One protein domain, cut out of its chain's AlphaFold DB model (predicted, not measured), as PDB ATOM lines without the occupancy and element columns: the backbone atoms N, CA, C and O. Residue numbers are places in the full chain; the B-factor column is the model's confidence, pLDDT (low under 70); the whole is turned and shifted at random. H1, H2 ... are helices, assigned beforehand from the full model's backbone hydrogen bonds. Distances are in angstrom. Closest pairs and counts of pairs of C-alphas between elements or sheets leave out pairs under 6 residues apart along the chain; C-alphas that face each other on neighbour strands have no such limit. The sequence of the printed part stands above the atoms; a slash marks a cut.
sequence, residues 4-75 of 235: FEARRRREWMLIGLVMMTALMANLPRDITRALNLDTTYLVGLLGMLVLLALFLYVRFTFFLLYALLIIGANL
ATOM      1  N   PHE A   4      60.292  50.754  -5.184       56.12
ATOM      2  CA  PHE A   4      60.278  49.327  -4.849       56.12
ATOM      3  C   PHE A   4      59.040  48.919  -4.041       56.12
ATOM      4  O   PHE A   4      58.426  47.889  -4.319       56.12
ATOM      5  N   GLU A   5      58.598  49.759  -3.103       68.38
ATOM      6  CA  GLU A   5      57.376  49.492  -2.342       68.38
ATOM      7  C   GLU A   5      56.119  49.636  -3.196       68.38
ATOM      8  O   GLU A   5      55.170  48.875  -3.028       68.38
ATOM      9  N   ALA A   6      56.109  50.567  -4.151       67.00
ATOM     10  CA  ALA A   6      54.991  50.724  -5.076       67.00
ATOM     11  C   ALA A   6      54.792  49.487  -5.967       67.00
ATOM     12  O   ALA A   6      53.661  49.137  -6.304       67.00
ATOM     13  N   ARG A   7      55.872  48.799  -6.356       68.25
ATOM     14  CA  ARG A   7      55.788  47.537  -7.105       68.25
ATOM     15  C   ARG A   7      55.274  46.393  -6.231       68.25
ATOM     16  O   ARG A   7      54.292  45.756  -6.598       68.25
ATOM     17  N   ARG A   8      55.859  46.219  -5.044       71.81
ATOM     18  CA  ARG A   8      55.455  45.175  -4.092       71.81
ATOM     19  C   ARG A   8      53.994  45.335  -3.663       71.81
ATOM     20  O   ARG A   8      53.251  44.363  -3.666       71.81
ATOM     21  N   ARG A   9      53.536  46.561  -3.387       77.06
ATOM     22  CA  ARG A   9      52.120  46.825  -3.078       77.06
ATOM     23  C   ARG A   9      51.187  46.417  -4.218       77.06
ATOM     24  O   ARG A   9      50.168  45.802  -3.946       77.06
ATOM     25  N   ARG A  10      51.546  46.700  -5.476       76.75
ATOM     26  CA  ARG A  10      50.740  46.297  -6.643       76.75
ATOM     27  C   ARG A  10      50.634  44.777  -6.776       76.75
ATOM     28  O   ARG A  10      49.552  44.277  -7.052       76.75
ATOM     29  N   GLU A  11      51.718  44.047  -6.531       76.38
ATOM     30  CA  GLU A  11      51.725  42.579  -6.579       76.38
ATOM     31  C   GLU A  11      50.857  41.964  -5.467       76.38
ATOM     32  O   GLU A  11      50.011  41.117  -5.747       76.38
ATOM     33  N   TRP A  12      50.973  42.448  -4.226       82.38
ATOM     34  CA  TRP A  12      50.127  41.988  -3.116       82.38
ATOM     35  C   TRP A  12      48.653  42.383  -3.279       82.38
ATOM     36  O   TRP A  12      47.776  41.603  -2.916       82.38
ATOM     37  N   MET A  13      48.366  43.547  -3.873       84.12
ATOM     38  CA  MET A  13      46.999  43.947  -4.226       84.12
ATOM     39  C   MET A  13      46.390  43.009  -5.270       84.12
ATOM     40  O   MET A  13      45.241  42.610  -5.116       84.12
ATOM     41  N   LEU A  14      47.148  42.621  -6.301       81.50
ATOM     42  CA  LEU A  14      46.673  41.687  -7.326       81.50
ATOM     43  C   LEU A  14      46.414  40.291  -6.748       81.50
ATOM     44  O   LEU A  14      45.369  39.710  -7.023       81.50
ATOM     45  N   ILE A  15      47.320  39.776  -5.912       81.88
ATOM     46  CA  ILE A  15      47.143  38.476  -5.244       81.88
ATOM     47  C   ILE A  15      45.923  38.511  -4.314       81.88
ATOM     48  O   ILE A  15      45.092  37.606  -4.358       81.88
ATOM     49  N   GLY A  16      45.788  39.573  -3.515       87.25
ATOM     50  CA  GLY A  16      44.636  39.768  -2.636       87.25
ATOM     51  C   GLY A  16      43.320  39.852  -3.410       87.25
ATOM     52  O   GLY A  16      42.341  39.223  -3.017       87.25
ATOM     53  N   LEU A  17      43.309  40.559  -4.543       86.06
ATOM     54  CA  LEU A  17      42.138  40.677  -5.411       86.06
ATOM     55  C   LEU A  17      41.736  39.319  -6.000       86.06
ATOM     56  O   LEU A  17      40.580  38.930  -5.883       86.06
ATOM     57  N   VAL A  18      42.689  38.566  -6.560       84.56
ATOM     58  CA  VAL A  18      42.442  37.225  -7.122       84.56
ATOM     59  C   VAL A  18      41.918  36.268  -6.049       84.56
ATOM     60  O   VAL A  18      40.955  35.545  -6.293       84.56
ATOM     61  N   MET A  19      42.501  36.292  -4.847       86.56
ATOM     62  CA  MET A  19      42.061  35.460  -3.724       86.56
ATOM     63  C   MET A  19      40.636  35.813  -3.281       86.56
ATOM     64  O   MET A  19      39.818  34.923  -3.056       86.56
ATOM     65  N   MET A  20      40.314  37.105  -3.202       87.56
ATOM     66  CA  MET A  20      38.990  37.577  -2.800       87.56
ATOM     67  C   MET A  20      37.922  37.210  -3.843       87.56
ATOM     68  O   MET A  20      36.862  36.690  -3.487       87.56
ATOM     69  N   THR A  21      38.227  37.366  -5.135       86.50
ATOM     70  CA  THR A  21      37.339  36.937  -6.227       86.50
ATOM     71  C   THR A  21      37.180  35.415  -6.272       86.50
ATOM     72  O   THR A  21      36.079  34.938  -6.528       86.50
ATOM     73  N   ALA A  22      38.226  34.639  -5.968       82.94
ATOM     74  CA  ALA A  22      38.148  33.178  -5.907       82.94
ATOM     75  C   ALA A  22      37.232  32.692  -4.774       82.94
ATOM     76  O   ALA A  22      36.419  31.790  -4.982       82.94
ATOM     77  N   LEU A  23      37.320  33.322  -3.597       86.44
ATOM     78  CA  LEU A  23      36.417  33.044  -2.482       86.44
ATOM     79  C   LEU A  23      34.969  33.380  -2.856       86.44
ATOM     80  O   LEU A  23      34.087  32.557  -2.636       86.44
ATOM     81  N   MET A  24      34.734  34.534  -3.489       82.19
ATOM     82  CA  MET A  24      33.396  34.933  -3.946       82.19
ATOM     83  C   MET A  24      32.826  34.030  -5.040       82.19
ATOM     84  O   MET A  24      31.635  33.732  -5.024       82.19
ATOM     85  N   ALA A  25      33.660  33.548  -5.960       82.88
ATOM     86  CA  ALA A  25      33.234  32.624  -7.006       82.88
ATOM     87  C   ALA A  25      32.858  31.232  -6.459       82.88
ATOM     88  O   ALA A  25      32.059  30.539  -7.085       82.88
ATOM     89  N   ASN A  26      33.403  30.835  -5.301       85.62
ATOM     90  CA  ASN A  26      33.174  29.525  -4.681       85.62
ATOM     91  C   ASN A  26      32.203  29.560  -3.481       85.62
ATOM     92  O   ASN A  26      32.126  28.598  -2.716       85.62
ATOM     93  N   LEU A  27      31.475  30.665  -3.278       85.94
ATOM     94  CA  LEU A  27      30.478  30.770  -2.211       85.94
ATOM     95  C   LEU A  27      29.293  29.802  -2.451       85.94
ATOM     96  O   LEU A  27      28.897  29.586  -3.602       85.94
ATOM     97  N   PRO A  28      28.671  29.256  -1.385       84.94
ATOM     98  CA  PRO A  28      27.441  28.475  -1.495       84.94
ATOM     99  C   PRO A  28      26.346  29.236  -2.251       84.94
ATOM    100  O   PRO A  28      26.148  30.435  -2.033       84.94
ATOM    101  N   ARG A  29      25.594  28.527  -3.104       77.38
ATOM    102  CA  ARG A  29      24.580  29.127  -3.994       77.38
ATOM    103  C   ARG A  29      23.476  29.880  -3.248       77.38
ATOM    104  O   ARG A  29      22.865  30.782  -3.811       77.38
ATOM    105  N   ASP A  30      23.227  29.528  -1.993       83.88
ATOM    106  CA  ASP A  30      22.225  30.189  -1.156       83.88
ATOM    107  C   ASP A  30      22.660  31.612  -0.780       83.88
ATOM    108  O   ASP A  30      21.851  32.538  -0.780       83.88
ATOM    109  N   ILE A  31      23.964  31.810  -0.557       80.62
ATOM    110  CA  ILE A  31      24.551  33.107  -0.207       80.62
ATOM    111  C   ILE A  31      24.707  33.978  -1.460       80.62
ATOM    112  O   ILE A  31      24.412  35.170  -1.419       80.62
ATOM    113  N   THR A  32      25.112  33.401  -2.598       79.62
ATOM    114  CA  THR A  32      25.243  34.167  -3.852       79.62
ATOM    115  C   THR A  32      23.892  34.677  -4.351       79.62
ATOM    116  O   THR A  32      23.797  35.825  -4.784       79.62
ATOM    117  N   ARG A  33      22.828  33.876  -4.205       77.94
ATOM    118  CA  ARG A  33      21.446  34.291  -4.492       77.94
ATOM    119  C   ARG A  33      20.949  35.373  -3.536       77.94
ATOM    120  O   ARG A  33      20.324  36.319  -3.997       77.94
ATOM    121  N   ALA A  34      21.262  35.276  -2.241       83.44
ATOM    122  CA  ALA A  34      20.909  36.309  -1.261       83.44
ATOM    123  C   ALA A  34      21.589  37.662  -1.552       83.44
ATOM    124  O   ALA A  34      21.024  38.714  -1.266       83.44
ATOM    125  N   LEU A  35      22.782  37.632  -2.157       81.75
ATOM    126  CA  LEU A  35      23.536  38.814  -2.590       81.75
ATOM    127  C   LEU A  35      23.216  39.259  -4.029       81.75
ATOM    128  O   LEU A  35      23.818  40.214  -4.515       81.75
ATOM    129  N   ASN A  36      22.280  38.588  -4.710       82.94
ATOM    130  CA  ASN A  36      21.908  38.839  -6.105       82.94
ATOM    131  C   ASN A  36      23.101  38.774  -7.088       82.94
ATOM    132  O   ASN A  36      23.135  39.471  -8.103       82.94
ATOM    133  N   LEU A  37      24.101  37.948  -6.769       82.25
ATOM    134  CA  LEU A  37      25.312  37.767  -7.564       82.25
ATOM    135  C   LEU A  37      25.166  36.558  -8.488       82.25
ATOM    136  O   LEU A  37      24.938  35.435  -8.036       82.25
ATOM    137  N   ASP A  38      25.370  36.775  -9.784       84.62
ATOM    138  CA  ASP A  38      25.411  35.697 -10.767       84.62
ATOM    139  C   ASP A  38      26.807  35.060 -10.788       84.62
ATOM    140  O   ASP A  38      27.818  35.668 -11.165       84.62
ATOM    141  N   THR A  39      26.855  33.801 -10.358       80.50
ATOM    142  CA  THR A  39      28.073  32.992 -10.276       80.50
ATOM    143  C   THR A  39      28.782  32.870 -11.629       80.50
ATOM    144  O   THR A  39      30.005  32.740 -11.666       80.50
ATOM    145  N   THR A  40      28.059  32.981 -12.745       85.88
ATOM    146  CA  THR A  40      28.623  32.884 -14.099       85.88
ATOM    147  C   THR A  40      29.577  34.042 -14.390       85.88
ATOM    148  O   THR A  40      30.700  33.823 -14.852       85.88
ATOM    149  N   TYR A  41      29.179  35.274 -14.055       86.44
ATOM    150  CA  TYR A  41      30.040  36.447 -14.230       86.44
ATOM    151  C   TYR A  41      31.218  36.440 -13.251       86.44
ATOM    152  O   TYR A  41      32.318  36.836 -13.631       86.44
ATOM    153  N   LEU A  42      31.030  35.945 -12.022       83.62
ATOM    154  CA  LEU A  42      32.112  35.827 -11.034       83.62
ATOM    155  C   LEU A  42      33.206  34.852 -11.483       83.62
ATOM    156  O   LEU A  42      34.392  35.169 -11.379       83.62
ATOM    157  N   VAL A  43      32.825  33.693 -12.025       85.69
ATOM    158  CA  VAL A  43      33.782  32.717 -12.571       85.69
ATOM    159  C   VAL A  43      34.471  33.270 -13.824       85.69
ATOM    160  O   VAL A  43      35.684  33.114 -13.971       85.69
ATOM    161  N   GLY A  44      33.742  33.979 -14.696       87.50
ATOM    162  CA  GLY A  44      34.324  34.654 -15.861       87.50
ATOM    163  C   GLY A  44      35.353  35.729 -15.479       87.50
ATOM    164  O   GLY A  44      36.461  35.755 -16.018       87.50
ATOM    165  N   LEU A  45      35.021  36.569 -14.495       87.75
ATOM    166  CA  LEU A  45      35.913  37.596 -13.949       87.75
ATOM    167  C   LEU A  45      37.165  36.976 -13.316       87.75
ATOM    168  O   LEU A  45      38.276  37.454 -13.549       87.75
ATOM    169  N   LEU A  46      36.996  35.890 -12.557       86.88
ATOM    170  CA  LEU A  46      38.106  35.143 -11.975       86.88
ATOM    171  C   LEU A  46      39.046  34.610 -13.063       86.88
ATOM    172  O   LEU A  46      40.258  34.792 -12.961       86.88
ATOM    173  N   GLY A  47      38.504  34.013 -14.128       87.38
ATOM    174  CA  GLY A  47      39.295  33.514 -15.254       87.38
ATOM    175  C   GLY A  47      40.120  34.611 -15.934       87.38
ATOM    176  O   GLY A  47      41.312  34.424 -16.189       87.38
ATOM    177  N   MET A  48      39.523  35.784 -16.161       88.62
ATOM    178  CA  MET A  48      40.220  36.934 -16.749       88.62
ATOM    179  C   MET A  48      41.334  37.466 -15.833       88.62
ATOM    180  O   MET A  48      42.443  37.741 -16.302       88.62
ATOM    181  N   LEU A  49      41.072  37.575 -14.527       85.50
ATOM    182  CA  LEU A  49      42.061  38.021 -13.540       85.50
ATOM    183  C   LEU A  49      43.226  37.038 -13.401       85.50
ATOM    184  O   LEU A  49      44.379  37.463 -13.326       85.50
ATOM    185  N   VAL A  50      42.947  35.732 -13.415       85.44
ATOM    186  CA  VAL A  50      43.977  34.686 -13.373       85.44
ATOM    187  C   VAL A  50      44.845  34.725 -14.633       85.44
ATOM    188  O   VAL A  50      46.067  34.661 -14.518       85.44
ATOM    189  N   LEU A  51      44.255  34.905 -15.821       85.19
ATOM    190  CA  LEU A  51      45.009  35.064 -17.074       85.19
ATOM    191  C   LEU A  51      45.936  36.284 -17.046       85.19
ATOM    192  O   LEU A  51      47.113  36.178 -17.398       85.19
ATOM    193  N   LEU A  52      45.425  37.432 -16.595       82.50
ATOM    194  CA  LEU A  52      46.214  38.657 -16.464       82.50
ATOM    195  C   LEU A  52      47.365  38.477 -15.463       82.50
ATOM    196  O   LEU A  52      48.499  38.865 -15.749       82.50
ATOM    197  N   ALA A  53      47.085  37.867 -14.308       80.75
ATOM    198  CA  ALA A  53      48.083  37.585 -13.283       80.75
ATOM    199  C   ALA A  53      49.169  36.632 -13.801       80.75
ATOM    200  O   ALA A  53      50.357  36.895 -13.608       80.75
ATOM    201  N   LEU A  54      48.779  35.574 -14.517       78.94
ATOM    202  CA  LEU A  54      49.700  34.609 -15.111       78.94
ATOM    203  C   LEU A  54      50.588  35.270 -16.171       78.94
ATOM    204  O   LEU A  54      51.801  35.082 -16.144       78.94
ATOM    205  N   PHE A  55      50.031  36.104 -17.051       81.81
ATOM    206  CA  PHE A  55      50.809  36.853 -18.043       81.81
ATOM    207  C   PHE A  55      51.859  37.767 -17.392       81.81
ATOM    208  O   PHE A  55      53.028  37.782 -17.794       81.81
ATOM    209  N   LEU A  56      51.462  38.510 -16.354       77.75
ATOM    210  CA  LEU A  56      52.369  39.393 -15.621       77.75
ATOM    211  C   LEU A  56      53.452  38.600 -14.874       77.75
ATOM    212  O   LEU A  56      54.614  39.013 -14.857       77.75
ATOM    213  N   TYR A  57      53.087  37.445 -14.312       77.38
ATOM    214  CA  TYR A  57      53.988  36.556 -13.583       77.38
ATOM    215  C   TYR A  57      54.997  35.854 -14.500       77.38
ATOM    216  O   TYR A  57      56.187  35.828 -14.195       77.38
ATOM    217  N   VAL A  58      54.573  35.341 -15.657       74.94
ATOM    218  CA  VAL A  58      55.470  34.719 -16.649       74.94
ATOM    219  C   VAL A  58      56.497  35.736 -17.150       74.94
ATOM    220  O   VAL A  58      57.700  35.482 -17.146       74.94
ATOM    221  N   ARG A  59      56.064  36.950 -17.498       74.00
ATOM    222  CA  ARG A  59      56.990  38.009 -17.927       74.00
ATOM    223  C   ARG A  59      57.974  38.407 -16.818       74.00
ATOM    224  O   ARG A  59      59.133  38.714 -17.101       74.00
ATOM    225  N   PHE A  60      57.534  38.387 -15.562       72.31
ATOM    226  CA  PHE A  60      58.383  38.662 -14.404       72.31
ATOM    227  C   PHE A  60      59.372  37.530 -14.097       72.31
ATOM    228  O   PHE A  60      60.532  37.798 -13.796       72.31
ATOM    229  N   THR A  61      58.951  36.272 -14.211       71.25
ATOM    230  CA  THR A  61      59.832  35.113 -14.015       71.25
ATOM    231  C   THR A  61      60.911  35.040 -15.086       71.25
ATOM    232  O   THR A  61      62.049  34.765 -14.734       71.25
ATOM    233  N   PHE A  62      60.631  35.403 -16.343       73.31
ATOM    234  CA  PHE A  62      61.682  35.573 -17.360       73.31
ATOM    235  C   PHE A  62      62.691  36.667 -16.991       73.31
ATOM    236  O   PHE A  62      63.895  36.482 -17.165       73.31
ATOM    237  N   PHE A  63      62.224  37.790 -16.440       73.44
ATOM    238  CA  PHE A  63      63.110  38.843 -15.939       73.44
ATOM    239  C   PHE A  63      63.986  38.349 -14.772       73.44
ATOM    240  O   PHE A  63      65.186  38.620 -14.746       73.44
ATOM    241  N   LEU A  64      63.412  37.592 -13.833       72.50
ATOM    242  CA  LEU A  64      64.139  37.028 -12.697       72.50
ATOM    243  C   LEU A  64      65.119  35.924 -13.124       72.50
ATOM    244  O   LEU A  64      66.251  35.910 -12.654       72.50
ATOM    245  N   LEU A  65      64.716  35.051 -14.051       73.69
ATOM    246  CA  LEU A  65      65.565  34.032 -14.667       73.69
ATOM    247  C   LEU A  65      66.775  34.682 -15.340       73.69
ATOM    248  O   LEU A  65      67.897  34.232 -15.145       73.69
ATOM    249  N   TYR A  66      66.559  35.773 -16.078       72.19
ATOM    250  CA  TYR A  66      67.637  36.528 -16.711       72.19
ATOM    251  C   TYR A  66      68.601  37.132 -15.681       72.19
ATOM    252  O   TYR A  66      69.815  36.984 -15.813       72.19
ATOM    253  N   ALA A  67      68.081  37.744 -14.613       71.00
ATOM    254  CA  ALA A  67      68.908  38.258 -13.522       71.00
ATOM    255  C   ALA A  67      69.712  37.141 -12.828       71.00
ATOM    256  O   ALA A  67      70.901  37.309 -12.558       71.00
ATOM    257  N   LEU A  68      69.092  35.981 -12.593       73.38
ATOM    258  CA  LEU A  68      69.741  34.811 -12.004       73.38
ATOM    259  C   LEU A  68      70.829  34.243 -12.923       73.38
ATOM    260  O   LEU A  68      71.893  33.869 -12.442       73.38
ATOM    261  N   LEU A  69      70.591  34.216 -14.236       71.94
ATOM    262  CA  LEU A  69      71.559  33.758 -15.232       71.94
ATOM    263  C   LEU A  69      72.814  34.642 -15.225       71.94
ATOM    264  O   LEU A  69      73.930  34.130 -15.236       71.94
ATOM    265  N   ILE A  70      72.639  35.964 -15.143       70.25
ATOM    266  CA  ILE A  70      73.747  36.927 -15.054       70.25
ATOM    267  C   ILE A  70      74.544  36.711 -13.762       70.25
ATOM    268  O   ILE A  70      75.774  36.649 -13.794       70.25
ATOM    269  N   ILE A  71      73.850  36.558 -12.631       71.62
ATOM    270  CA  ILE A  71      74.484  36.310 -11.329       71.62
ATOM    271  C   ILE A  71      75.226  34.968 -11.339       71.62
ATOM    272  O   ILE A  71      76.369  34.895 -10.895       71.62
ATOM    273  N   GLY A  72      74.612  33.918 -11.885       66.12
ATOM    274  CA  GLY A  72      75.204  32.588 -11.985       66.12
ATOM    275  C   GLY A  72      76.397  32.532 -12.945       66.12
ATOM    276  O   GLY A  72      77.369  31.832 -12.669       66.12
ATOM    277  N   ALA A  73      76.373  33.299 -14.038       66.50
ATOM    278  CA  ALA A  73      77.488  33.378 -14.979       66.50
ATOM    279  C   ALA A  73      78.705  34.081 -14.356       66.50
ATOM    280  O   ALA A  73      79.840  33.729 -14.673       66.50
ATOM    281  N   ASN A  74      78.470  35.017 -13.430       67.31
ATOM    282  CA  ASN A  74      79.509  35.722 -12.679       67.31
ATOM    283  C   ASN A  74      79.779  35.117 -11.280       67.31
ATOM    284  O   ASN A  74      80.439  35.738 -10.447       67.31
ATOM    285  N   LEU A  75      79.262  33.916 -10.990       70.00
ATOM    286  CA  LEU A  75      79.420  33.269  -9.687       70.00
ATOM    287  C   LEU A  75      80.873  32.771  -9.507       70.00
ATOM    288  O   LEU A  75      81.397  32.093 -10.404       70.00
TER     289      LEU A  75
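Overview. This is residues 4 to 75 of the 235 residues of the protein "Ankyrin_rpt-contain_dom domain-containing protein" of Azospira sp. I13 (UniProt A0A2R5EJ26). Two helices, H1 and the much longer H3, run opposite ways and make a narrow V, close together where H1 ends and H3 begins and spreading from there, with the short helix H2 in the turn at the closed end. Residues 4 to 10 of H1 stick out at the open side of the V, and residues 58 to 75, of which 58 to 73 belong to H3, stick out as a long arm. The printed part has 72 residues with three named helices, in the order H1, H2, H3, and no named strand; the class is all helix. The whole is extended, with a radius of gyration of the C-alphas of 17.6 A, and its C-alphas span 59 by 22 by 14 A, a rod in outline.

Along the chain. Find C-alpha 4 at (60.278, 49.327, -4.849); from there H1, residues 4 to 25, runs 31.9 A to C-alpha 25 at (33.234, 32.624, -7.006). After a tight link of 3 residues you come to H2, a helix of six residues, 29 to 34. Look next at C-alpha 39, at (28.073, 32.992, -10.276), where H3 begins; it holds residues 39 to 73 and runs 49.6 A to C-alpha 73 at (77.488, 33.378, -14.979).

Arrangement. Begin with H1 and look across to H3: the two touch, with 14 pairs of C-alphas within 8 A. Their closest C-alphas are those of Ala 25 and Leu 42, 5.3 A apart. H3 touches H1 with residues 39 to 53 alone. Their lines stand at a shallow tilt of 34 degrees, only just short of steep, and they run opposite ways. H1 and H2 are only just apart, their closest C-alphas at 8.2 A. H2 and H3 are close but not clearly touching, and their closest C-alphas, those of Thr 32 and Thr 39, are 7.1 A apart. H2 stands to H3 at a steep tilt of 68 degrees, only just short of about perpendicular. Read the backbone O and N atoms along H1, H2 and H3, and you will find every O i to N i+4 pair within hydrogen-bond range.

Size, cuts and confidence. The two C-alphas farthest apart are those of Ala 34 and Asn 74, at 59.7 A. Without the stretches that stand free, residues 4 to 10 and 58 to 75, the body has 47 residues and spans 35 by 17 by 12 A. The printed part has no cut, and the links from H1 to H2 and from H2 to H3 are both tight. In the B-factor column the mean pLDDT of the printed part is 79.1; look for values under 70 at residues 4 to 7 and 72 to 74, where the model's confidence is low.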